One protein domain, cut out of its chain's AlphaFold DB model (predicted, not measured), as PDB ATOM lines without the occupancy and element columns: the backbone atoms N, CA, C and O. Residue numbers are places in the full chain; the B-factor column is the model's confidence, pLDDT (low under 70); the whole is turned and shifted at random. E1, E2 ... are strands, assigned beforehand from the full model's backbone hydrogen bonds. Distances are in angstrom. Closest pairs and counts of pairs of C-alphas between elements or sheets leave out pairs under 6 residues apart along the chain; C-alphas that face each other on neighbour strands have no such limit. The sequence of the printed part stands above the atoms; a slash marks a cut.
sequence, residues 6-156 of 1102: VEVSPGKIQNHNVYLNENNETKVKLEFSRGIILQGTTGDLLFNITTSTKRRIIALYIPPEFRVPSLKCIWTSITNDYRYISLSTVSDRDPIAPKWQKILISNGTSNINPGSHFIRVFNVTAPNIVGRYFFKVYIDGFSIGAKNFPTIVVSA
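What this domain is: This is residues 6 to 156 of the 1102 residues of an uncharacterized protein of Candidatus Bathyarchaeota archaeon (UniProt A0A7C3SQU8). A sandwich of two four-stranded sheets, E1 E3 E8 E5 and E6 E7 E4 E10, lies face to face with its strands crossed; a small third sheet, E2 E11 E9, lies beyond the side where E1 and E10 are the edge strands, and residues 14 to 31 stick out as a long free loop. E9 runs on into E10, leading from the small sheet into the sandwich. The printed part has 151 residues, with no named helix and eleven named strands, E1 to E11 in order along the chain; its class is all strand, though under half of the residues, 63 of 151, are in named strands. The sheets run E1, E3, E8, E5 and E6, E7, E4, E10, both antiparallel, and E2, E11, E9, which is mixed. The whole is compact, with a radius of gyration of the C-alphas of 16.6 A, yet elongated, spanning 54 by 35 by 28 A with the free loop.

How they stand to each other: The first sheet begins with E1, residues 6 to 9, an edge strand and the antiparallel neighbour of E3, residues 42 to 51; N 9 and O 46 are 2.7 A apart, within hydrogen-bond range. E3 is antiparallel to E8, residues 115 to 125, at 163 degrees between directions, with N 47 and O 119 at 2.8 A. E8 bends by 57 degrees at residue 122. Its other neighbour is the edge strand E5, residues 74 to 76, antiparallel, with N 75 and O 120 at 2.8 A. In the second sheet E6, residues 85 to 89, and E7, residues 101 to 106, form a hairpin, with N 102 and O 88 at 2.8 A. E7 is antiparallel to E4, residues 57 to 62, with N 60 and O 103 at 2.8 A. E4 is antiparallel to the edge strand E10, residues 136 to 139, at 175 degrees, with N 59 and O 138 at 2.8 A. These two sheets make the sandwich, two sheets face to face: the parts that face each other are 10.2 A centre to centre, their best planes 6 degrees apart, and the strands of the one at 38 degrees to those of the other. The closest C-alphas of E1 and E10, those of Val 6 and Val 137, are 7.8 A apart, while E5 and E6 are near each other. In the third sheet E2, residues 36 to 38, is parallel to E11, residues 151 to 155, with N 155 and O 37 at 2.9 A. E11 is antiparallel to E9, residues 129 to 134, with N 133 and O 152 at 2.8 A. E9 runs on into E10 at 24 degrees across a break of 1 residue.

Where its parts are: E1 begins at C-alpha 6, (259.381, 213.943, 171.819). E2 is short, and E3 measures 29.0 A from first to last C-alpha. E4 measures 16.3 A, E5 has three residues, E6 measures 13.6 A and E7 16.7 A. E8, the longest strand by residues, measures 29.1 A and begins at C-alpha 115, (252.653, 210.837, 162.736). E9 measures 13.7 A, E10 has four residues, and E11 measures 13.1 A, ending at C-alpha 155, (276.248, 208.466, 185.705).

The domain as a whole: The two C-alphas farthest apart, those of Glu 25 and Arg 83, are 55.8 A apart. Without residues 14 to 31, which stand free, the body of 133 residues spans 44 by 29 by 27 A. The printed part has no cut. The links E1 to E2, E4 to E5, E6 to E7 and E10 to E11 are long. The mean pLDDT of the printed part is 74.7; it is under 70 at residues 11 to 35, 71 to 72, 79 to 85, 93 and 107 to 110.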
ATOM      1  N   VAL A   6     258.091 214.510 172.185       85.31
ATOM      2  CA  VAL A   6     259.381 213.943 171.819       85.31
ATOM      3  C   VAL A   6     259.875 213.077 172.954       85.31
ATOM      4  O   VAL A   6     259.921 213.496 174.106       85.31
ATOM      5  N   GLU A   7     260.250 211.863 172.602       84.06
ATOM      6  CA  GLU A   7     260.834 210.887 173.504       84.06
ATOM      7  C   GLU A   7     262.210 210.521 172.959       84.06
ATOM      8  O   GLU A   7     262.403 210.506 171.745       84.06
ATOM      9  N   VAL A   8     263.163 210.219 173.833       85.44
ATOM     10  CA  VAL A   8     264.482 209.719 173.438       85.44
ATOM     11  C   VAL A   8     264.676 208.355 174.077       85.44
ATOM     12  O   VAL A   8     264.422 208.220 175.255       85.44
ATOM     13  N   SER A   9     265.118 207.342 173.354       83.44
ATOM     14  CA  SER A   9     265.719 206.124 173.902       83.44
ATOM     15  C   SER A   9     267.228 206.343 173.856       83.44
ATOM     16  O   SER A   9     267.718 206.812 172.826       83.44
ATOM     17  N   PRO A  10     267.988 206.109 174.932       70.31
ATOM     18  CA  PRO A  10     267.715 205.301 176.123       70.31
ATOM     19  C   PRO A  10     267.012 206.030 177.297       70.31
ATOM     20  O   PRO A  10     267.365 205.814 178.450       70.31
ATOM     21  N   GLY A  11     266.082 206.964 177.064       57.81
ATOM     22  CA  GLY A  11     265.430 207.740 178.128       57.81
ATOM     23  C   GLY A  11     263.954 208.087 177.902       57.81
ATOM     24  O   GLY A  11     263.595 209.268 177.900       57.81
ATOM     25  N   LYS A  12     263.083 207.081 177.724       49.69
ATOM     26  CA  LYS A  12     261.633 207.286 177.534       49.69
ATOM     27  C   LYS A  12     260.816 206.959 178.792       49.69
ATOM     28  O   LYS A  12     260.947 205.865 179.328       49.69
ATOM     29  N   ILE A  13     259.875 207.838 179.189       41.19
ATOM     30  CA  ILE A  13     258.634 207.452 179.907       41.19
ATOM     31  C   ILE A  13     257.443 208.346 179.505       41.19
ATOM     32  O   ILE A  13     257.424 209.533 179.809       41.19
ATOM     33  N   GLN A  14     256.395 207.719 178.958       37.59
ATOM     34  CA  GLN A  14     254.979 207.886 179.335       37.59
ATOM     35  C   GLN A  14     254.211 206.703 178.716       37.59
ATOM     36  O   GLN A  14     253.868 206.773 177.543       37.59
ATOM     37  N   ASN A  15     254.060 205.584 179.457       35.75
ATOM     38  CA  ASN A  15     252.985 204.557 179.331       35.75
ATOM     39  C   ASN A  15     253.303 203.145 179.890       35.75
ATOM     40  O   ASN A  15     252.602 202.198 179.545       35.75
ATOM     41  N   HIS A  16     254.277 202.947 180.784       34.25
ATOM     42  CA  HIS A  16     254.328 201.717 181.600       34.25
ATOM     43  C   HIS A  16     254.256 202.056 183.091       34.25
ATOM     44  O   HIS A  16     255.265 202.187 183.776       34.25
ATOM     45  N   ASN A  17     253.020 202.188 183.584       31.33
ATOM     46  CA  ASN A  17     252.691 201.927 184.982       31.33
ATOM     47  C   ASN A  17     252.767 200.413 185.191       31.33
ATOM     48  O   ASN A  17     251.782 199.704 184.996       31.33
ATOM     49  N   VAL A  18     253.934 199.915 185.577       31.58
ATOM     50  CA  VAL A  18     254.052 198.582 186.162       31.58
ATOM     51  C   VAL A  18     254.722 198.778 187.526       31.58
ATOM     52  O   VAL A  18     255.938 198.914 187.617       31.58
ATOM     53  N   TYR A  19     253.849 198.858 188.547       28.92
ATOM     54  CA  TYR A  19     254.056 199.052 189.999       28.92
ATOM     55  C   TYR A  19     254.440 200.490 190.421       28.92
ATOM     56  O   TYR A  19     255.375 201.076 189.900       28.92
ATOM     57  N   LEU A  20     253.704 201.174 191.308       28.72
ATOM     58  CA  LEU A  20     253.401 200.801 192.693       28.72
ATOM     59  C   LEU A  20     252.002 201.252 193.146       28.72
ATOM     60  O   LEU A  20     251.582 202.379 192.893       28.72
ATOM     61  N   ASN A  21     251.351 200.371 193.908       26.77
ATOM     62  CA  ASN A  21     250.123 200.619 194.657       26.77
ATOM     63  C   ASN A  21     250.123 201.964 195.397       26.77
ATOM     64  O   ASN A  21     251.063 202.303 196.134       26.77
ATOM     65  N   GLU A  22     248.988 202.643 195.243       31.97
ATOM     66  CA  GLU A  22     248.439 203.648 196.140       31.97
ATOM     67  C   GLU A  22     248.499 203.122 197.576       31.97
ATOM     68  O   GLU A  22     247.868 202.120 197.904       31.97
ATOM     69  N   ASN A  23     249.337 203.744 198.401       26.67
ATOM     70  CA  ASN A  23     249.068 204.013 199.808       26.67
ATOM     71  C   ASN A  23     250.199 204.868 200.390       26.67
ATOM     72  O   ASN A  23     251.373 204.732 200.030       26.67
ATOM     73  N   ASN A  24     249.754 205.782 201.240       31.77
ATOM     74  CA  ASN A  24     250.439 206.908 201.848       31.77
ATOM     75  C   ASN A  24     251.760 206.604 202.575       31.77
ATOM     76  O   ASN A  24     251.996 205.507 203.063       31.77
ATOM     77  N   GLU A  25     252.504 207.706 202.726       31.25
ATOM     78  CA  GLU A  25     253.517 208.003 203.745       31.25
ATOM     79  C   GLU A  25     254.920 207.391 203.580       31.25
ATOM     80  O   GLU A  25     255.159 206.189 203.623       31.25
ATOM     81  N   THR A  26     255.894 208.302 203.424       33.19
ATOM     82  CA  THR A  26     257.350 208.066 203.444       33.19
ATOM     83  C   THR A  26     257.874 207.045 202.432       33.19
ATOM     84  O   THR A  26     258.610 206.124 202.770       33.19
ATOM     85  N   LYS A  27     257.557 207.238 201.149       28.59
ATOM     86  CA  LYS A  27     258.288 206.577 200.060       28.59
ATOM     87  C   LYS A  27     259.401 207.490 199.559       28.59
ATOM     88  O   LYS A  27     259.160 208.645 199.214       28.59
ATOM     89  N   VAL A  28     260.617 206.950 199.549       27.94
ATOM     90  CA  VAL A  28     261.806 207.545 198.940       27.94
ATOM     91  C   VAL A  28     261.435 208.025 197.531       27.94
ATOM     92  O   VAL A  28     261.020 207.221 196.699       27.94
ATOM     93  N   LYS A  29     261.547 209.332 197.258       32.50
ATOM     94  CA  LYS A  29     261.409 209.881 195.899       32.50
ATOM     95  C   LYS A  29     262.659 209.531 195.089       32.50
ATOM     96  O   LYS A  29     263.455 210.398 194.751       32.50
ATOM     97  N   LEU A  30     262.850 208.253 194.786       36.59
ATOM     98  CA  LEU A  30     263.773 207.836 193.736       36.59
ATOM     99  C   LEU A  30     263.049 207.979 192.398       36.59
ATOM    100  O   LEU A  30     262.754 207.000 191.726       36.59
ATOM    101  N   GLU A  31     262.798 209.217 191.975       36.84
ATOM    102  CA  GLU A  31     262.737 209.489 190.537       36.84
ATOM    103  C   GLU A  31     264.180 209.520 190.002       36.84
ATOM    104  O   GLU A  31     264.640 210.518 189.452       36.84
ATOM    105  N   PHE A  32     264.939 208.432 190.184       46.22
ATOM    106  CA  PHE A  32     266.067 208.198 189.292       46.22
ATOM    107  C   PHE A  32     265.444 207.891 187.936       46.22
ATOM    108  O   PHE A  32     264.751 206.886 187.771       46.22
ATOM    109  N   SER A  33     265.606 208.801 186.977       48.91
ATOM    110  CA  SER A  33     265.111 208.587 185.621       48.91
ATOM    111  C   SER A  33     265.699 207.277 185.102       48.91
ATOM    112  O   SER A  33     266.912 207.195 184.942       48.91
ATOM    113  N   ARG A  34     264.861 206.271 184.822       50.19
ATOM    114  CA  ARG A  34     265.258 204.924 184.354       50.19
ATOM    115  C   ARG A  34     265.992 204.909 182.992       50.19
ATOM    116  O   ARG A  34     266.304 203.843 182.481       50.19
ATOM    117  N   GLY A  35     266.310 206.082 182.438       59.69
ATOM    118  CA  GLY A  35     267.196 206.291 181.295       59.69
ATOM    119  C   GLY A  35     268.603 206.743 181.685       59.69
ATOM    120  O   GLY A  35     269.042 207.826 181.293       59.69
ATOM    121  N   ILE A  36     269.274 205.952 182.526       77.44
ATOM    122  CA  ILE A  36     270.669 206.186 182.915       77.44
ATOM    123  C   ILE A  36     271.588 205.593 181.845       77.44
ATOM    124  O   ILE A  36     271.367 204.468 181.391       77.44
ATOM    125  N   ILE A  37     272.638 206.332 181.496       88.19
ATOM    126  CA  ILE A  37     273.797 205.835 180.745       88.19
ATOM    127  C   ILE A  37     275.072 206.079 181.554       88.19
ATOM    128  O   ILE A  37     275.154 207.033 182.330       88.19
ATOM    129  N   LEU A  38     276.075 205.219 181.388       88.94
ATOM    130  CA  LEU A  38     277.345 205.363 182.098       88.94
ATOM    131  C   LEU A  38     278.271 206.347 181.372       88.94
ATOM    132  O   LEU A  38     278.352 206.353 180.143       88.94
ATOM    133  N   GLN A  39     278.986 207.180 182.126       91.81
ATOM    134  CA  GLN A  39     279.916 208.165 181.571       91.81
ATOM    135  C   GLN A  39     280.968 207.505 180.667       91.81
ATOM    136  O   GLN A  39     281.449 206.407 180.956       91.81
ATOM    137  N   GLY A  40     281.331 208.172 179.573       87.69
ATOM    138  CA  GLY A  40     282.358 207.695 178.642       87.69
ATOM    139  C   GLY A  40     282.030 206.401 177.883       87.69
ATOM    140  O   GLY A  40     282.884 205.911 177.146       87.69
ATOM    141  N   THR A  41     280.826 205.838 178.033       89.75
ATOM    142  CA  THR A  41     280.360 204.730 177.185       89.75
ATOM    143  C   THR A  41     279.892 205.245 175.823       89.75
ATOM    144  O   THR A  41     279.678 206.446 175.639       89.75
ATOM    145  N   THR A  42     279.759 204.347 174.848       88.75
ATOM    146  CA  THR A  42     279.304 204.676 173.495       88.75
ATOM    147  C   THR A  42     278.104 203.809 173.148       88.75
ATOM    148  O   THR A  42     278.137 202.599 173.354       88.75
ATOM    149  N   GLY A  43     277.065 204.427 172.602       86.50
ATOM    150  CA  GLY A  43     275.879 203.741 172.109       86.50
ATOM    151  C   GLY A  43     275.046 204.663 171.231       86.50
ATOM    152  O   GLY A  43     275.524 205.702 170.778       86.50
ATOM    153  N   ASP A  44     273.796 204.295 170.987       87.00
ATOM    154  CA  ASP A  44     272.921 205.054 170.094       87.00
ATOM    155  C   ASP A  44     271.897 205.898 170.868       87.00
ATOM    156  O   ASP A  44     271.472 205.547 171.968       87.00
ATOM    157  N   LEU A  45     271.449 207.003 170.272       88.44
ATOM    158  CA  LEU A  45     270.271 207.752 170.720       88.44
ATOM    159  C   LEU A  45     269.170 207.629 169.669       88.44
ATOM    160  O   LEU A  45     269.413 207.892 168.496       88.44
ATOM    161  N   LEU A  46     267.953 207.276 170.068       87.44
ATOM    162  CA  LEU A  46     266.792 207.188 169.184       87.44
ATOM    163  C   LEU A  46     265.699 208.140 169.662       87.44
ATOM    164  O   LEU A  46     265.068 207.910 170.684       87.44
ATOM    165  N   PHE A  47     265.433 209.191 168.904       89.88
ATOM    166  CA  PHE A  47     264.344 210.122 169.162       89.88
ATOM    167  C   PHE A  47     263.086 209.679 168.415       89.88
ATOM    168  O   PHE A  47     263.118 209.489 167.198       89.88
ATOM    169  N   ASN A  48     261.975 209.548 169.136       89.56
ATOM    170  CA  ASN A  48     260.637 209.357 168.588       89.56
ATOM    171  C   ASN A  48     259.852 210.664 168.726       89.56
ATOM    172  O   ASN A  48     259.536 211.100 169.834       89.56
ATOM    173  N   ILE A  49     259.534 211.289 167.598       89.88
ATOM    174  CA  ILE A  49     258.851 212.579 167.528       89.88
ATOM    175  C   ILE A  49     257.461 212.355 166.963       89.88
ATOM    176  O   ILE A  49     257.302 211.960 165.811       89.88
ATOM    177  N   THR A  50     256.445 212.635 167.771       89.50
ATOM    178  CA  THR A  50     255.050 212.522 167.349       89.50
ATOM    179  C   THR A  50     254.489 213.903 167.055       89.50
ATOM    180  O   THR A  50     254.316 214.718 167.963       89.50
ATOM    181  N   THR A  51     254.190 214.158 165.781       86.00
ATOM    182  CA  THR A  51     253.632 215.432 165.317       86.00
ATOM    183  C   THR A  51     252.116 215.345 165.162       86.00
ATOM    184  O   THR A  51     251.569 214.413 164.568       86.00
ATOM    185  N   SER A  52     251.413 216.329 165.718       83.44
ATOM    186  CA  SER A  52     249.947 216.420 165.688       83.44
ATOM    187  C   SER A  52     249.402 217.046 164.398       83.44
ATOM    188  O   SER A  52     248.278 216.756 163.988       83.44
ATOM    189  N   THR A  53     250.207 217.880 163.738       82.81
ATOM    190  CA  THR A  53     249.901 218.546 162.467       82.81
ATOM    191  C   THR A  53     251.053 218.374 161.485       82.81
ATOM    192  O   THR A  53     252.120 217.876 161.838       82.81
ATOM    193  N   LYS A  54     250.843 218.793 160.232       83.06
ATOM    194  CA  LYS A  54     251.938 218.894 159.264       83.06
ATOM    195  C   LYS A  54     252.995 219.852 159.804       83.06
ATOM    196  O   LYS A  54     252.635 220.925 160.286       83.06
ATOM    197  N   ARG A  55     254.256 219.441 159.723       81.19
ATOM    198  CA  ARG A  55     255.436 220.223 160.115       81.19
ATOM    199  C   ARG A  55     256.328 220.410 158.907       81.19
ATOM    200  O   ARG A  55     256.220 219.647 157.956       81.19
ATOM    201  N   ARG A  56     257.205 221.397 158.907       77.50
ATOM    202  CA  ARG A  56     258.175 221.605 157.828       77.50
ATOM    203  C   ARG A  56     259.512 221.002 158.195       77.50
ATOM    204  O   ARG A  56     260.067 220.247 157.398       77.50
ATOM    205  N   ILE A  57     259.992 221.268 159.405       76.81
ATOM    206  CA  ILE A  57     261.298 220.787 159.849       76.81
ATOM    207  C   ILE A  57     261.318 220.575 161.369       76.81
ATOM    208  O   ILE A  57     260.622 221.240 162.140       76.81
ATOM    209  N   ILE A  58     262.170 219.647 161.794       85.12
ATOM    210  CA  ILE A  58     262.489 219.367 163.192       85.12
ATOM    211  C   ILE A  58     263.948 219.746 163.473       85.12
ATOM    212  O   ILE A  58     264.850 219.368 162.723       85.12
ATOM    213  N   ALA A  59     264.176 220.472 164.568       87.06
ATOM    214  CA  ALA A  59     265.491 220.818 165.092       87.06
ATOM    215  C   ALA A  59     265.715 220.154 166.457       87.06
ATOM    216  O   ALA A  59     264.957 220.395 167.397       87.06
ATOM    217  N   LEU A  60     266.776 219.356 166.571       92.62
ATOM    218  CA  LEU A  60     267.250 218.772 167.823       92.62
ATOM    219  C   LEU A  60     268.582 219.417 168.201       92.62
ATOM    220  O   LEU A  60     269.528 219.390 167.418       92.62
ATOM    221  N   TYR A  61     268.669 219.964 169.406       93.12
ATOM    222  CA  TYR A  61     269.906 220.497 169.960       93.12
ATOM    223  C   TYR A  61     270.482 219.492 170.955       93.12
ATOM    224  O   TYR A  61     269.850 219.161 171.963       93.12
ATOM    225  N   ILE A  62     271.685 219.018 170.656       94.25
ATOM    226  CA  ILE A  62     272.448 218.059 171.444       94.25
ATOM    227  C   ILE A  62     273.526 218.815 172.236       94.25
ATOM    228  O   ILE A  62     274.299 219.563 171.625       94.25
ATOM    229  N   PRO A  63     273.590 218.634 173.572       94.56
ATOM    230  CA  PRO A  63     274.632 219.234 174.400       94.56
ATOM    231  C   PRO A  63     276.041 218.880 173.896       94.56
ATOM    232  O   PRO A  63     276.267 217.730 173.515       94.56
ATOM    233  N   PRO A  64     276.999 219.822 173.908       91.69
ATOM    234  CA  PRO A  64     278.329 219.642 173.321       91.69
ATOM    235  C   PRO A  64     279.173 218.560 174.009       91.69
ATOM    236  O   PRO A  64     280.158 218.089 173.442       91.69
ATOM    237  N   GLU A  65     278.818 218.160 175.229       94.38
ATOM    238  CA  GLU A  65     279.475 217.072 175.947       94.38
ATOM    239  C   GLU A  65     279.147 215.695 175.358       94.38
ATOM    240  O   GLU A  65     279.953 214.772 175.501       94.38
ATOM    241  N   PHE A  66     277.999 215.547 174.685       93.44
ATOM    242  CA  PHE A  66     277.728 214.369 173.866       93.44
ATOM    243  C   PHE A  66     278.512 214.495 172.569       93.44
ATOM    244  O   PHE A  66     278.330 215.437 171.800       93.44
ATOM    245  N   ARG A  67     279.374 213.519 172.287       89.62
ATOM    246  CA  ARG A  67     280.131 213.533 171.035       89.62
ATOM    247  C   ARG A  67     279.329 212.825 169.958       89.62
ATOM    248  O   ARG A  67     279.294 211.596 169.938       89.62
ATOM    249  N   VAL A  68     278.723 213.606 169.063       86.12
ATOM    250  CA  VAL A  68     278.187 213.105 167.792       86.12
ATOM    251  C   VAL A  68     279.310 213.146 166.749       86.12
ATOM    252  O   VAL A  68     279.754 214.245 166.401       86.12
ATOM    253  N   PRO A  69     279.794 211.993 166.245       70.56
ATOM    254  CA  PRO A  69     281.018 211.949 165.439       70.56
ATOM    255  C   PRO A  69     280.928 212.709 164.112       70.56
ATOM    256  O   PRO A  69     281.890 213.353 163.698       70.56
ATOM    257  N   SER A  70     279.790 212.627 163.415       70.88
ATOM    258  CA  SER A  70     279.579 213.327 162.146       70.88
ATOM    259  C   SER A  70     278.103 213.342 161.741       70.88
ATOM    260  O   SER A  70     277.300 212.563 162.257       70.88
ATOM    261  N   LEU A  71     277.756 214.169 160.743       68.38
ATOM    262  CA  LEU A  71     276.438 214.161 160.090       68.38
ATOM    263  C   LEU A  71     276.047 212.758 159.600       68.38
ATOM    264  O   LEU A  71     274.878 212.386 159.598       68.38
ATOM    265  N   LYS A  72     277.043 211.968 159.199       64.50
ATOM    266  CA  LYS A  72     276.875 210.652 158.590       64.50
ATOM    267  C   LYS A  72     276.384 209.593 159.594       64.50
ATOM    268  O   LYS A  72     275.874 208.561 159.178       64.50
ATOM    269  N   CYS A  73     276.477 209.875 160.898       72.81
ATOM    270  CA  CYS A  73     275.954 209.039 161.981       72.81
ATOM    271  C   CYS A  73     274.476 209.323 162.303       72.81
ATOM    272  O   CYS A  73     273.961 208.801 163.287       72.81
ATOM    273  N   ILE A  74     273.796 210.175 161.533       77.62
ATOM    274  CA  ILE A  74     272.395 210.531 161.764       77.62
ATOM    275  C   ILE A  74     271.543 209.846 160.711       77.62
ATOM    276  O   ILE A  74     271.758 210.031 159.514       77.62
ATOM    277  N   TRP A  75     270.547 209.099 161.163       80.31
ATOM    278  CA  TRP A  75     269.510 208.515 160.332       80.31
ATOM    279  C   TRP A  75     268.138 209.036 160.759       80.31
ATOM    280  O   TRP A  75     267.905 209.333 161.929       80.31
ATOM    281  N   THR A  76     267.206 209.143 159.814       79.12
ATOM    282  CA  THR A  76     265.827 209.531 160.106       79.12
ATOM    283  C   THR A  76     264.826 208.837 159.186       79.12
ATOM    284  O   THR A  76     265.131 208.520 158.039       79.12
ATOM    285  N   SER A  77     263.604 208.622 159.683       78.62
ATOM    286  CA  SER A  77     262.477 208.124 158.887       78.62
ATOM    287  C   SER A  77     261.864 209.184 157.959       78.62
ATOM    288  O   SER A  77     261.007 208.854 157.146       78.62
ATOM    289  N   ILE A  78     262.249 210.459 158.102       75.56
ATOM    290  CA  ILE A  78     261.644 211.597 157.387       75.56
ATOM    291  C   ILE A  78     262.229 211.760 155.984       75.56
ATOM    292  O   ILE A  78     261.508 211.989 155.015       75.56
ATOM    293  N   THR A  79     263.553 211.698 155.902       65.50
ATOM    294  CA  THR A  79     264.331 211.887 154.689       65.50
ATOM    295  C   THR A  79     265.608 211.088 154.794       65.50
ATOM    296  O   THR A  79     266.029 210.627 155.849       65.50
ATOM    297  N   ASN A  80     266.242 210.955 153.661       58.59
ATOM    298  CA  ASN A  80     267.401 210.125 153.461       58.59
ATOM    299  C   ASN A  80     268.377 210.805 152.472       58.59
ATOM    300  O   ASN A  80     269.530 210.411 152.324       58.59
ATOM    301  N   ASP A  81     267.936 211.922 151.885       57.12
ATOM    302  CA  ASP A  81     268.747 212.896 151.192       57.12
ATOM    303  C   ASP A  81     269.401 213.822 152.224       57.12
ATOM    304  O   ASP A  81     268.765 214.693 152.823       57.12
ATOM    305  N   TYR A  82     270.705 213.630 152.409       59.06
ATOM    306  CA  TYR A  82     271.544 214.372 153.350       59.06
ATOM    307  C   TYR A  82     271.700 215.858 153.003       59.06
ATOM    308  O   TYR A  82     272.321 216.592 153.760       59.06
ATOM    309  N   ARG A  83     271.110 216.345 151.905       57.25
ATOM    310  CA  ARG A  83     270.929 217.790 151.689       57.25
ATOM    311  C   ARG A  83     269.865 218.390 152.611       57.25
ATOM    312  O   ARG A  83     269.858 219.597 152.816       57.25
ATOM    313  N   TYR A  84     268.969 217.560 153.142       61.16
ATOM    314  CA  TYR A  84     267.872 217.951 154.033       61.16
ATOM    315  C   TYR A  84     268.094 217.503 155.483       61.16
ATOM    316  O   TYR A  84     267.207 217.670 156.322       61.16
ATOM    317  N   ILE A  85     269.278 216.953 155.775       69.69
ATOM    318  CA  ILE A  85     269.768 216.661 157.120       69.69
ATOM    319  C   ILE A  85     271.031 217.485 157.317       69.69
ATOM    320  O   ILE A  85     271.964 217.374 156.529       69.69
ATOM    321  N   SER A  86     271.105 218.276 158.378       70.56
ATOM    322  CA  SER A  86     272.343 218.970 158.725       70.56
ATOM    323  C   SER A  86     272.752 218.697 160.150       70.56
ATOM    324  O   SER A  86     271.900 218.590 161.031       70.56
ATOM    325  N   LEU A  87     274.058 218.707 160.367       80.38
ATOM    326  CA  LEU A  87     274.681 218.768 161.671       80.38
ATOM    327  C   LEU A  87     275.590 219.988 161.646       80.38
ATOM    328  O   LEU A  87     276.549 220.032 160.875       80.38
ATOM    329  N   SER A  88     275.283 220.976 162.469       76.94
ATOM    330  CA  SER A  88     276.119 222.159 162.642       76.94
ATOM    331  C   SER A  88     276.340 222.420 164.122       76.94
ATOM    332  O   SER A  88     275.544 222.013 164.963       76.94
ATOM    333  N   THR A  89     277.449 223.068 164.457       81.25
ATOM    334  CA  THR A  89     277.619 223.642 165.795       81.25
ATOM    335  C   THR A  89     277.097 225.064 165.730       81.25
ATOM    336  O   THR A  89     277.523 225.824 164.857       81.25
ATOM    337  N   VAL A  90     276.139 225.407 166.587       74.50
ATOM    338  CA  VAL A  90     275.601 226.769 166.607       74.50
ATOM    339  C   VAL A  90     276.583 227.726 167.278       74.50
ATOM    340  O   VAL A  90     277.471 227.308 168.024       74.50
ATOM    341  N   SER A  91     276.434 229.014 166.976       75.62
ATOM    342  CA  SER A  91     277.295 230.085 167.479       75.62
ATOM    343  C   SER A  91     277.448 230.039 169.005       75.62
ATOM    344  O   SER A  91     276.550 229.603 169.726       75.62
ATOM    345  N   ASP A  92     278.563 230.549 169.522       72.19
ATOM    346  CA  ASP A  92     278.778 230.761 170.956       72.19
ATOM    347  C   ASP A  92     277.868 231.842 171.562       72.19
ATOM    348  O   ASP A  92     277.850 232.025 172.778       72.19
ATOM    349  N   ARG A  93     277.088 232.525 170.719       66.81
ATOM    350  CA  ARG A  93     276.057 233.497 171.098       66.81
ATOM    351  C   ARG A  93     274.651 233.109 170.630       66.81
ATOM    352  O   ARG A  93     273.768 233.960 170.620       66.81
ATOM    353  N   ASP A  94     274.444 231.864 170.192       75.62
ATOM    354  CA  ASP A  94     273.120 231.393 169.763       75.62
ATOM    355  C   ASP A  94     272.091 231.598 170.895       75.62
ATOM    356  O   ASP A  94     272.358 231.221 172.034       75.62
ATOM    357  N   PRO A  95     270.911 232.184 170.626       76.81
ATOM    358  CA  PRO A  95     269.968 232.543 171.681       76.81
ATOM    359  C   PRO A  95     269.290 231.329 172.327       76.81
ATOM    360  O   PRO A  95     268.644 231.493 173.356       76.81
ATOM    361  N   ILE A  96     269.418 230.124 171.766       81.00
ATOM    362  CA  ILE A  96     268.789 228.896 172.258       81.00
ATOM    363  C   ILE A  96     269.828 228.027 172.967       81.00
ATOM    364  O   ILE A  96     269.617 227.635 174.116       81.00
ATOM    365  N   ALA A  97     270.932 227.702 172.300       84.88
ATOM    366  CA  ALA A  97     271.867 226.690 172.775       84.88
ATOM    367  C   ALA A  97     273.325 226.954 172.340       84.88
ATOM    368  O   ALA A  97     273.853 226.217 171.509       84.88
ATOM    369  N   PRO A  98     273.996 227.978 172.896       82.94
ATOM    370  CA  PRO A  98     275.363 228.356 172.552       82.94
ATOM    371  C   PRO A  98     276.330 227.177 172.464       82.94
ATOM    372  O   PRO A  98     276.464 226.425 173.427       82.94
ATOM    373  N   LYS A  99     277.051 227.041 171.344       85.44
ATOM    374  CA  LYS A  99     278.032 225.962 171.085       85.44
ATOM    375  C   LYS A  99     277.458 224.537 171.025       85.44
ATOM    376  O   LYS A  99     278.236 223.589 170.925       85.44
ATOM    377  N   TRP A 100     276.141 224.343 171.093       91.75
ATOM    378  CA  TRP A 100     275.544 223.008 170.991       91.75
ATOM    379  C   TRP A 100     275.559 222.507 169.546       91.75
ATOM    380  O   TRP A 100     275.604 223.282 168.585       91.75
ATOM    381  N   GLN A 101     275.485 221.189 169.381       89.00
ATOM    382  CA  GLN A 101     275.286 220.592 168.068       89.00
ATOM    383  C   GLN A 101     273.796 220.636 167.715       89.00
ATOM    384  O   GLN A 101     272.959 220.136 168.459       89.00
ATOM    385  N   LYS A 102     273.448 221.221 166.571       89.06
ATOM    386  CA  LYS A 102     272.088 221.263 166.039       89.06
ATOM    387  C   LYS A 102     271.953 220.246 164.911       89.06
ATOM    388  O   LYS A 102     272.574 220.394 163.857       89.06
ATOM    389  N   ILE A 103     271.120 219.234 165.135       87.19
ATOM    390  CA  ILE A 103     270.612 218.345 164.092       87.19
ATOM    391  C   ILE A 103     269.344 218.956 163.534       87.19
ATOM    392  O   ILE A 103     268.447 219.361 164.275       87.19
ATOM    393  N   LEU A 104     269.253 218.982 162.217       82.50
ATOM    394  CA  LEU A 104     268.130 219.579 161.540       82.50
ATOM    395  C   LEU A 104     267.641 218.726 160.392       82.50
ATOM    396  O   LEU A 104     268.447 218.358 159.545       82.50
ATOM    397  N   ILE A 105     266.344 218.427 160.366       80.38
ATOM    398  CA  ILE A 105     265.768 217.449 159.440       80.38
ATOM    399  C   ILE A 105     264.480 217.973 158.813       80.38
ATOM    400  O   ILE A 105     263.490 218.206 159.512       80.38
ATOM    401  N   SER A 106     264.487 218.109 157.485       78.00
ATOM    402  CA  SER A 106     263.311 218.387 156.649       78.00
ATOM    403  C   SER A 106     263.087 217.248 155.649       78.00
ATOM    404  O   SER A 106     263.960 216.405 155.474       78.00
ATOM    405  N   ASN A 107     261.934 217.187 154.975       69.44
ATOM    406  CA  ASN A 107     261.697 216.151 153.956       69.44
ATOM    407  C   ASN A 107     262.000 216.592 152.512       69.44
ATOM    408  O   ASN A 107     261.637 215.890 151.571       69.44
ATOM    409  N   GLY A 108     262.606 217.768 152.323       52.09
ATOM    410  CA  GLY A 108     262.902 218.324 150.998       52.09
ATOM    411  C   GLY A 108     261.696 218.772 150.164       52.09
ATOM    412  O   GLY A 108     261.888 219.339 149.092       52.09
ATOM    413  N   THR A 109     260.473 218.551 150.652       55.88
ATOM    414  CA  THR A 109     259.199 219.028 150.092       55.88
ATOM    415  C   THR A 109     258.496 219.951 151.099       55.88
ATOM    416  O   THR A 109     259.058 220.295 152.137       55.88
ATOM    417  N   SER A 110     257.265 220.391 150.818       54.69
ATOM    418  CA  SER A 110     256.604 221.416 151.636       54.69
ATOM    419  C   SER A 110     256.173 220.966 153.040       54.69
ATOM    420  O   SER A 110     255.943 221.844 153.868       54.69
ATOM    421  N   ASN A 111     256.030 219.660 153.341       74.25
ATOM    422  CA  ASN A 111     255.551 219.198 154.658       74.25
ATOM    423  C   ASN A 111     255.975 217.762 155.040       74.25
ATOM    424  O   ASN A 111     255.729 216.822 154.285       74.25
ATOM    425  N   ILE A 112     256.446 217.581 156.275       78.69
ATOM    426  CA  ILE A 112     256.453 216.343 157.069       78.69
ATOM    427  C   ILE A 112     255.016 216.055 157.533       78.69
ATOM    428  O   ILE A 112     254.369 216.891 158.172       78.69
ATOM    429  N   ASN A 113     254.493 214.873 157.205       82.75
ATOM    430  CA  ASN A 113     253.120 214.499 157.551       82.75
ATOM    431  C   ASN A 113     252.947 214.236 159.061       82.75
ATOM    432  O   ASN A 113     253.909 213.838 159.717       82.75
ATOM    433  N   PRO A 114     251.736 214.420 159.625       86.12
ATOM    434  CA  PRO A 114     251.452 214.055 161.012       86.12
ATOM    435  C   PRO A 114     251.718 212.565 161.253       86.12
ATOM    436  O   PRO A 114     251.352 211.737 160.417       86.12
ATOM    437  N   GLY A 115     252.321 212.220 162.388       85.88
ATOM    438  CA  GLY A 115     252.653 210.837 162.736       85.88
ATOM    439  C   GLY A 115     253.895 210.726 163.616       85.88
ATOM    440  O   GLY A 115     254.425 211.738 164.077       85.88
ATOM    441  N   SER A 116     254.336 209.492 163.859       86.56
ATOM    442  CA  SER A 116     255.595 209.205 164.551       86.56
ATOM    443  C   SER A 116     256.751 209.196 163.560       86.56
ATOM    444  O   SER A 116     256.699 208.509 162.540       86.56
ATOM    445  N   HIS A 117     257.790 209.955 163.882       86.94
ATOM    446  CA  HIS A 117     259.008 210.090 163.098       86.94
ATOM    447  C   HIS A 117     260.208 209.745 163.963       86.94
ATOM    448  O   HIS A 117     260.311 210.206 165.100       86.94
ATOM    449  N   PHE A 118     261.125 208.961 163.414       86.19
ATOM    450  CA  PHE A 118     262.300 208.489 164.126       86.19
ATOM    451  C   PHE A 118     263.547 209.231 163.661       86.19
ATOM    452  O   PHE A 118     263.725 209.491 162.468       86.19
ATOM    453  N   ILE A 119     264.416 209.558 164.611       88.25
ATOM    454  CA  ILE A 119     265.758 210.079 164.359       88.25
ATOM    455  C   ILE A 119     266.718 209.274 165.221       88.25
ATOM    456  O   ILE A 119     266.653 209.354 166.443       88.25
ATOM    457  N   ARG A 120     267.602 208.499 164.598       86.06
ATOM    458  CA  ARG A 120     268.637 207.737 165.297       86.06
ATOM    459  C   ARG A 120     269.987 208.401 165.085       86.06
ATOM    460  O   ARG A 120     270.345 208.732 163.959       86.06
ATOM    461  N   VAL A 121     270.722 208.596 166.168       87.88
ATOM    462  CA  VAL A 121     272.090 209.102 166.171       87.88
ATOM    463  C   VAL A 121     272.978 207.966 166.656       87.88
ATOM    464  O   VAL A 121     272.863 207.540 167.803       87.88
ATOM    465  N   PHE A 122     273.812 207.447 165.761       82.06
ATOM    466  CA  PHE A 122     274.669 206.295 166.015       82.06
ATOM    467  C   PHE A 122     275.985 206.691 166.683       82.06
ATOM    468  O   PHE A 122     276.504 207.784 166.434       82.06
ATOM    469  N   ASN A 123     276.566 205.765 167.451       81.25
ATOM    470  CA  ASN A 123     277.910 205.892 168.036       81.25
ATOM    471  C   ASN A 123     278.116 207.198 168.828       81.25
ATOM    472  O   ASN A 123     279.181 207.823 168.779       81.25
ATOM    473  N   VAL A 124     277.091 207.626 169.559       89.50
ATOM    474  CA  VAL A 124     277.166 208.778 170.451       89.50
ATOM    475  C   VAL A 124     277.986 208.384 171.671       89.50
ATOM    476  O   VAL A 124     277.697 207.394 172.338       89.50
ATOM    477  N   THR A 125     279.017 209.165 171.983       91.31
ATOM    478  CA  THR A 125     279.781 208.969 173.225       91.31
ATOM    479  C   THR A 125     279.169 209.806 174.340       91.31
ATOM    480  O   THR A 125     278.964 211.011 174.162       91.31
ATOM    481  N   ALA A 126     278.890 209.172 175.480       91.00
ATOM    482  CA  ALA A 126     278.389 209.844 176.672       91.00
ATOM    483  C   ALA A 126     279.408 210.873 177.186       91.00
ATOM    484  O   ALA A 126     280.619 210.624 177.138       91.00
ATOM    485  N   PRO A 127     278.931 211.985 177.764       94.19
ATOM    486  CA  PRO A 127     279.755 212.910 178.528       94.19
ATOM    487  C   PRO A 127     280.644 212.205 179.561       94.19
ATOM    488  O   PRO A 127     280.225 211.261 180.230       94.19
ATOM    489  N   ASN A 128     281.861 212.720 179.748       92.69
ATOM    490  CA  ASN A 128     282.692 212.395 180.917       92.69
ATOM    491  C   ASN A 128     282.295 213.213 182.157       92.69
ATOM    492  O   ASN A 128     282.828 212.993 183.241       92.69
ATOM    493  N   ILE A 129     281.396 214.182 181.977       94.75
ATOM    494  CA  ILE A 129     280.820 214.990 183.041       94.75
ATOM    495  C   ILE A 129     279.451 214.390 183.357       94.75
ATOM    496  O   ILE A 129     278.599 214.281 182.478       94.75
ATOM    497  N   VAL A 130     279.243 213.968 184.598       93.56
ATOM    498  CA  VAL A 130     277.972 213.376 185.023       93.56
ATOM    499  C   VAL A 130     276.954 214.450 185.356       93.56
ATOM    500  O   VAL A 130     277.287 215.589 185.690       93.56
ATOM    501  N   GLY A 131     275.684 214.094 185.260       91.50
ATOM    502  CA  GLY A 131     274.605 215.028 185.519       91.50
ATOM    503  C   GLY A 131     273.369 214.706 184.708       91.50
ATOM    504  O   GLY A 131     273.289 213.705 183.993       91.50
ATOM    505  N   ARG A 132     272.379 215.585 184.839       89.38
ATOM    506  CA  ARG A 132     271.152 215.513 184.059       89.38
ATOM    507  C   ARG A 132     271.280 216.412 182.841       89.38
ATOM    508  O   ARG A 132     271.393 217.627 182.979       89.38
ATOM    509  N   TYR A 133     271.206 215.805 181.670       90.50
ATOM    510  CA  TYR A 133     271.211 216.487 180.388       90.50
ATOM    511  C   TYR A 133     269.803 216.506 179.811       90.50
ATOM    512  O   TYR A 133     269.012 215.590 180.043       90.50
ATOM    513  N   PHE A 134     269.491 217.541 179.044       89.62
ATOM    514  CA  PHE A 134     268.267 217.621 178.260       89.62
ATOM    515  C   PHE A 134     268.601 218.024 176.829       89.62
ATOM    516  O   PHE A 134     269.615 218.674 176.582       89.62
ATOM    517  N   PHE A 135     267.741 217.640 175.894       91.44
ATOM    518  CA  PHE A 135     267.890 217.982 174.484       91.44
ATOM    519  C   PHE A 135     266.814 218.993 174.125       91.44
ATOM    520  O   PHE A 135     265.624 218.715 174.297       91.44
ATOM    521  N   LYS A 136     267.203 220.179 173.645       90.44
ATOM    522  CA  LYS A 136     266.202 221.166 173.227       90.44
ATOM    523  C   LYS A 136     265.621 220.743 171.890       90.44
ATOM    524  O   LYS A 136     266.362 220.379 170.977       90.44
ATOM    525  N   VAL A 137     264.301 220.806 171.768       89.81
ATOM    526  CA  VAL A 137     263.610 220.423 170.538       89.81
ATOM    527  C   VAL A 137     262.715 221.551 170.072       89.81
ATOM    528  O   VAL A 137     261.866 222.045 170.816       89.81
ATOM    529  N   TYR A 138     262.923 221.952 168.825       87.56
ATOM    530  CA  TYR A 138     262.160 222.995 168.165       87.56
ATOM    531  C   TYR A 138     261.531 222.417 166.904       87.56
ATOM    532  O   TYR A 138     262.198 221.753 166.111       87.56
ATOM    533  N   ILE A 139     260.241 222.665 166.717       83.62
ATOM    534  CA  ILE A 139     259.477 222.197 165.560       83.62
ATOM    535  C   ILE A 139     258.915 223.434 164.873       83.62
ATOM    536  O   ILE A 139     258.243 224.244 165.512       83.62
ATOM    537  N   ASP A 140     259.242 223.613 163.592       73.94
ATOM    538  CA  ASP A 140     258.954 224.845 162.842       73.94
ATOM    539  C   ASP A 140     259.418 226.111 163.589       73.94
ATOM    540  O   ASP A 140     258.800 227.169 163.506       73.94
ATOM    541  N   GLY A 141     260.520 226.004 164.345       72.06
ATOM    542  CA  GLY A 141     261.172 227.147 165.001       72.06
ATOM    543  C   GLY A 141     260.533 227.547 166.321       72.06
ATOM    544  O   GLY A 141     261.027 228.452 166.988       72.06
ATOM    545  N   PHE A 142     259.486 226.839 166.738       79.94
ATOM    546  CA  PHE A 142     258.855 227.001 168.038       79.94
ATOM    547  C   PHE A 142     259.351 225.926 169.004       79.94
ATOM    548  O   PHE A 142     259.451 224.753 168.637       79.94
ATOM    549  N   SER A 143     259.644 226.323 170.246       84.75
ATOM    550  CA  SER A 143     259.988 225.375 171.310       84.75
ATOM    551  C   SER A 143     258.795 224.466 171.600       84.75
ATOM    552  O   SER A 143     257.658 224.935 171.691       84.75
ATOM    553  N   ILE A 144     259.046 223.174 171.833       82.25
ATOM    554  CA  ILE A 144     258.028 222.272 172.408       82.25
ATOM    555  C   ILE A 144     257.790 222.542 173.910       82.25
ATOM    556  O   ILE A 144     256.926 221.915 174.529       82.25
ATOM    557  N   GLY A 145     258.538 223.491 174.482       81.25
ATOM    558  CA  GLY A 145     258.520 223.936 175.868       81.25
ATOM    559  C   GLY A 145     259.490 223.140 176.737       81.25
ATOM    560  O   GLY A 145     259.465 221.912 176.731       81.25
ATOM    561  N   ALA A 146     260.283 223.833 177.556       81.25
ATOM    562  CA  ALA A 146     261.346 223.235 178.372       81.25
ATOM    563  C   ALA A 146     260.933 222.044 179.253       81.25
ATOM    564  O   ALA A 146     261.709 221.114 179.453       81.25
ATOM    565  N   LYS A 147     259.687 222.024 179.744       80.75
ATOM    566  CA  LYS A 147     259.128 220.902 180.522       80.75
ATOM    567  C   LYS A 147     258.957 219.601 179.720       80.75
ATOM    568  O   LYS A 147     258.799 218.545 180.317       80.75
ATOM    569  N   ASN A 148     258.924 219.704 178.393       82.81
ATOM    570  CA  ASN A 148     258.729 218.600 177.458       82.81
ATOM    571  C   ASN A 148     260.041 218.201 176.762       82.81
ATOM    572  O   ASN A 148     260.024 217.312 175.913       82.81
ATOM    573  N   PHE A 149     261.165 218.856 177.075       85.81
ATOM    574  CA  PHE A 149     262.460 218.453 176.538       85.81
ATOM    575  C   PHE A 149     262.854 217.080 177.097       85.81
ATOM    576  O   PHE A 149     262.817 216.886 178.317       85.81
ATOM    577  N   PRO A 150     263.231 216.116 176.238       86.25
ATOM    578  CA  PRO A 150     263.675 214.810 176.702       86.25
ATOM    579  C   PRO A 150     264.963 214.952 177.521       86.25
ATOM    580  O   PRO A 150     265.822 215.778 177.201       86.25
ATOM    581  N   THR A 151     265.105 214.144 178.576       85.12
ATOM    582  CA  THR A 151     266.250 214.204 179.499       85.12
ATOM    583  C   THR A 151     266.915 212.848 179.675       85.12
ATOM    584  O   THR A 151     266.214 211.850 179.804       85.12
ATOM    585  N   ILE A 152     268.244 212.828 179.774       85.25
ATOM    586  CA  ILE A 152     269.057 211.643 180.078       85.25
ATOM    587  C   ILE A 152     269.941 211.954 181.286       85.25
ATOM    588  O   ILE A 152     270.437 213.076 181.428       85.25
ATOM    589  N   VAL A 153     270.146 210.970 182.161       87.25
ATOM    590  CA  VAL A 153     271.116 211.078 183.257       87.25
ATOM    591  C   VAL A 153     272.370 210.304 182.887       87.25
ATOM    592  O   VAL A 153     272.324 209.104 182.628       87.25
ATOM    593  N   VAL A 154     273.498 211.004 182.887       90.88
ATOM    594  CA  VAL A 154     274.824 210.405 182.744       90.88
ATOM    595  C   VAL A 154     275.355 210.131 184.139       90.88
ATOM    596  O   VAL A 154     275.313 211.017 184.995       90.88
ATOM    597  N   SER A 155     275.834 208.915 184.381       90.12
ATOM    598  CA  SER A 155     276.248 208.466 185.705       90.12
ATOM    599  C   SER A 155     277.649 207.858 185.728       90.12
ATOM    600  O   SER A 155     278.065 207.177 184.797       90.12
ATOM    601  N   ALA A 156     278.373 208.094 186.820       90.19
ATOM    602  CA  ALA A 156     279.707 207.554 187.063       90.19
ATOM    603  C   ALA A 156     279.701 206.110 187.594       90.19
ATOM    604  O   ALA A 156     280.763 205.483 187.658       90.19
TER     605      ALA A 156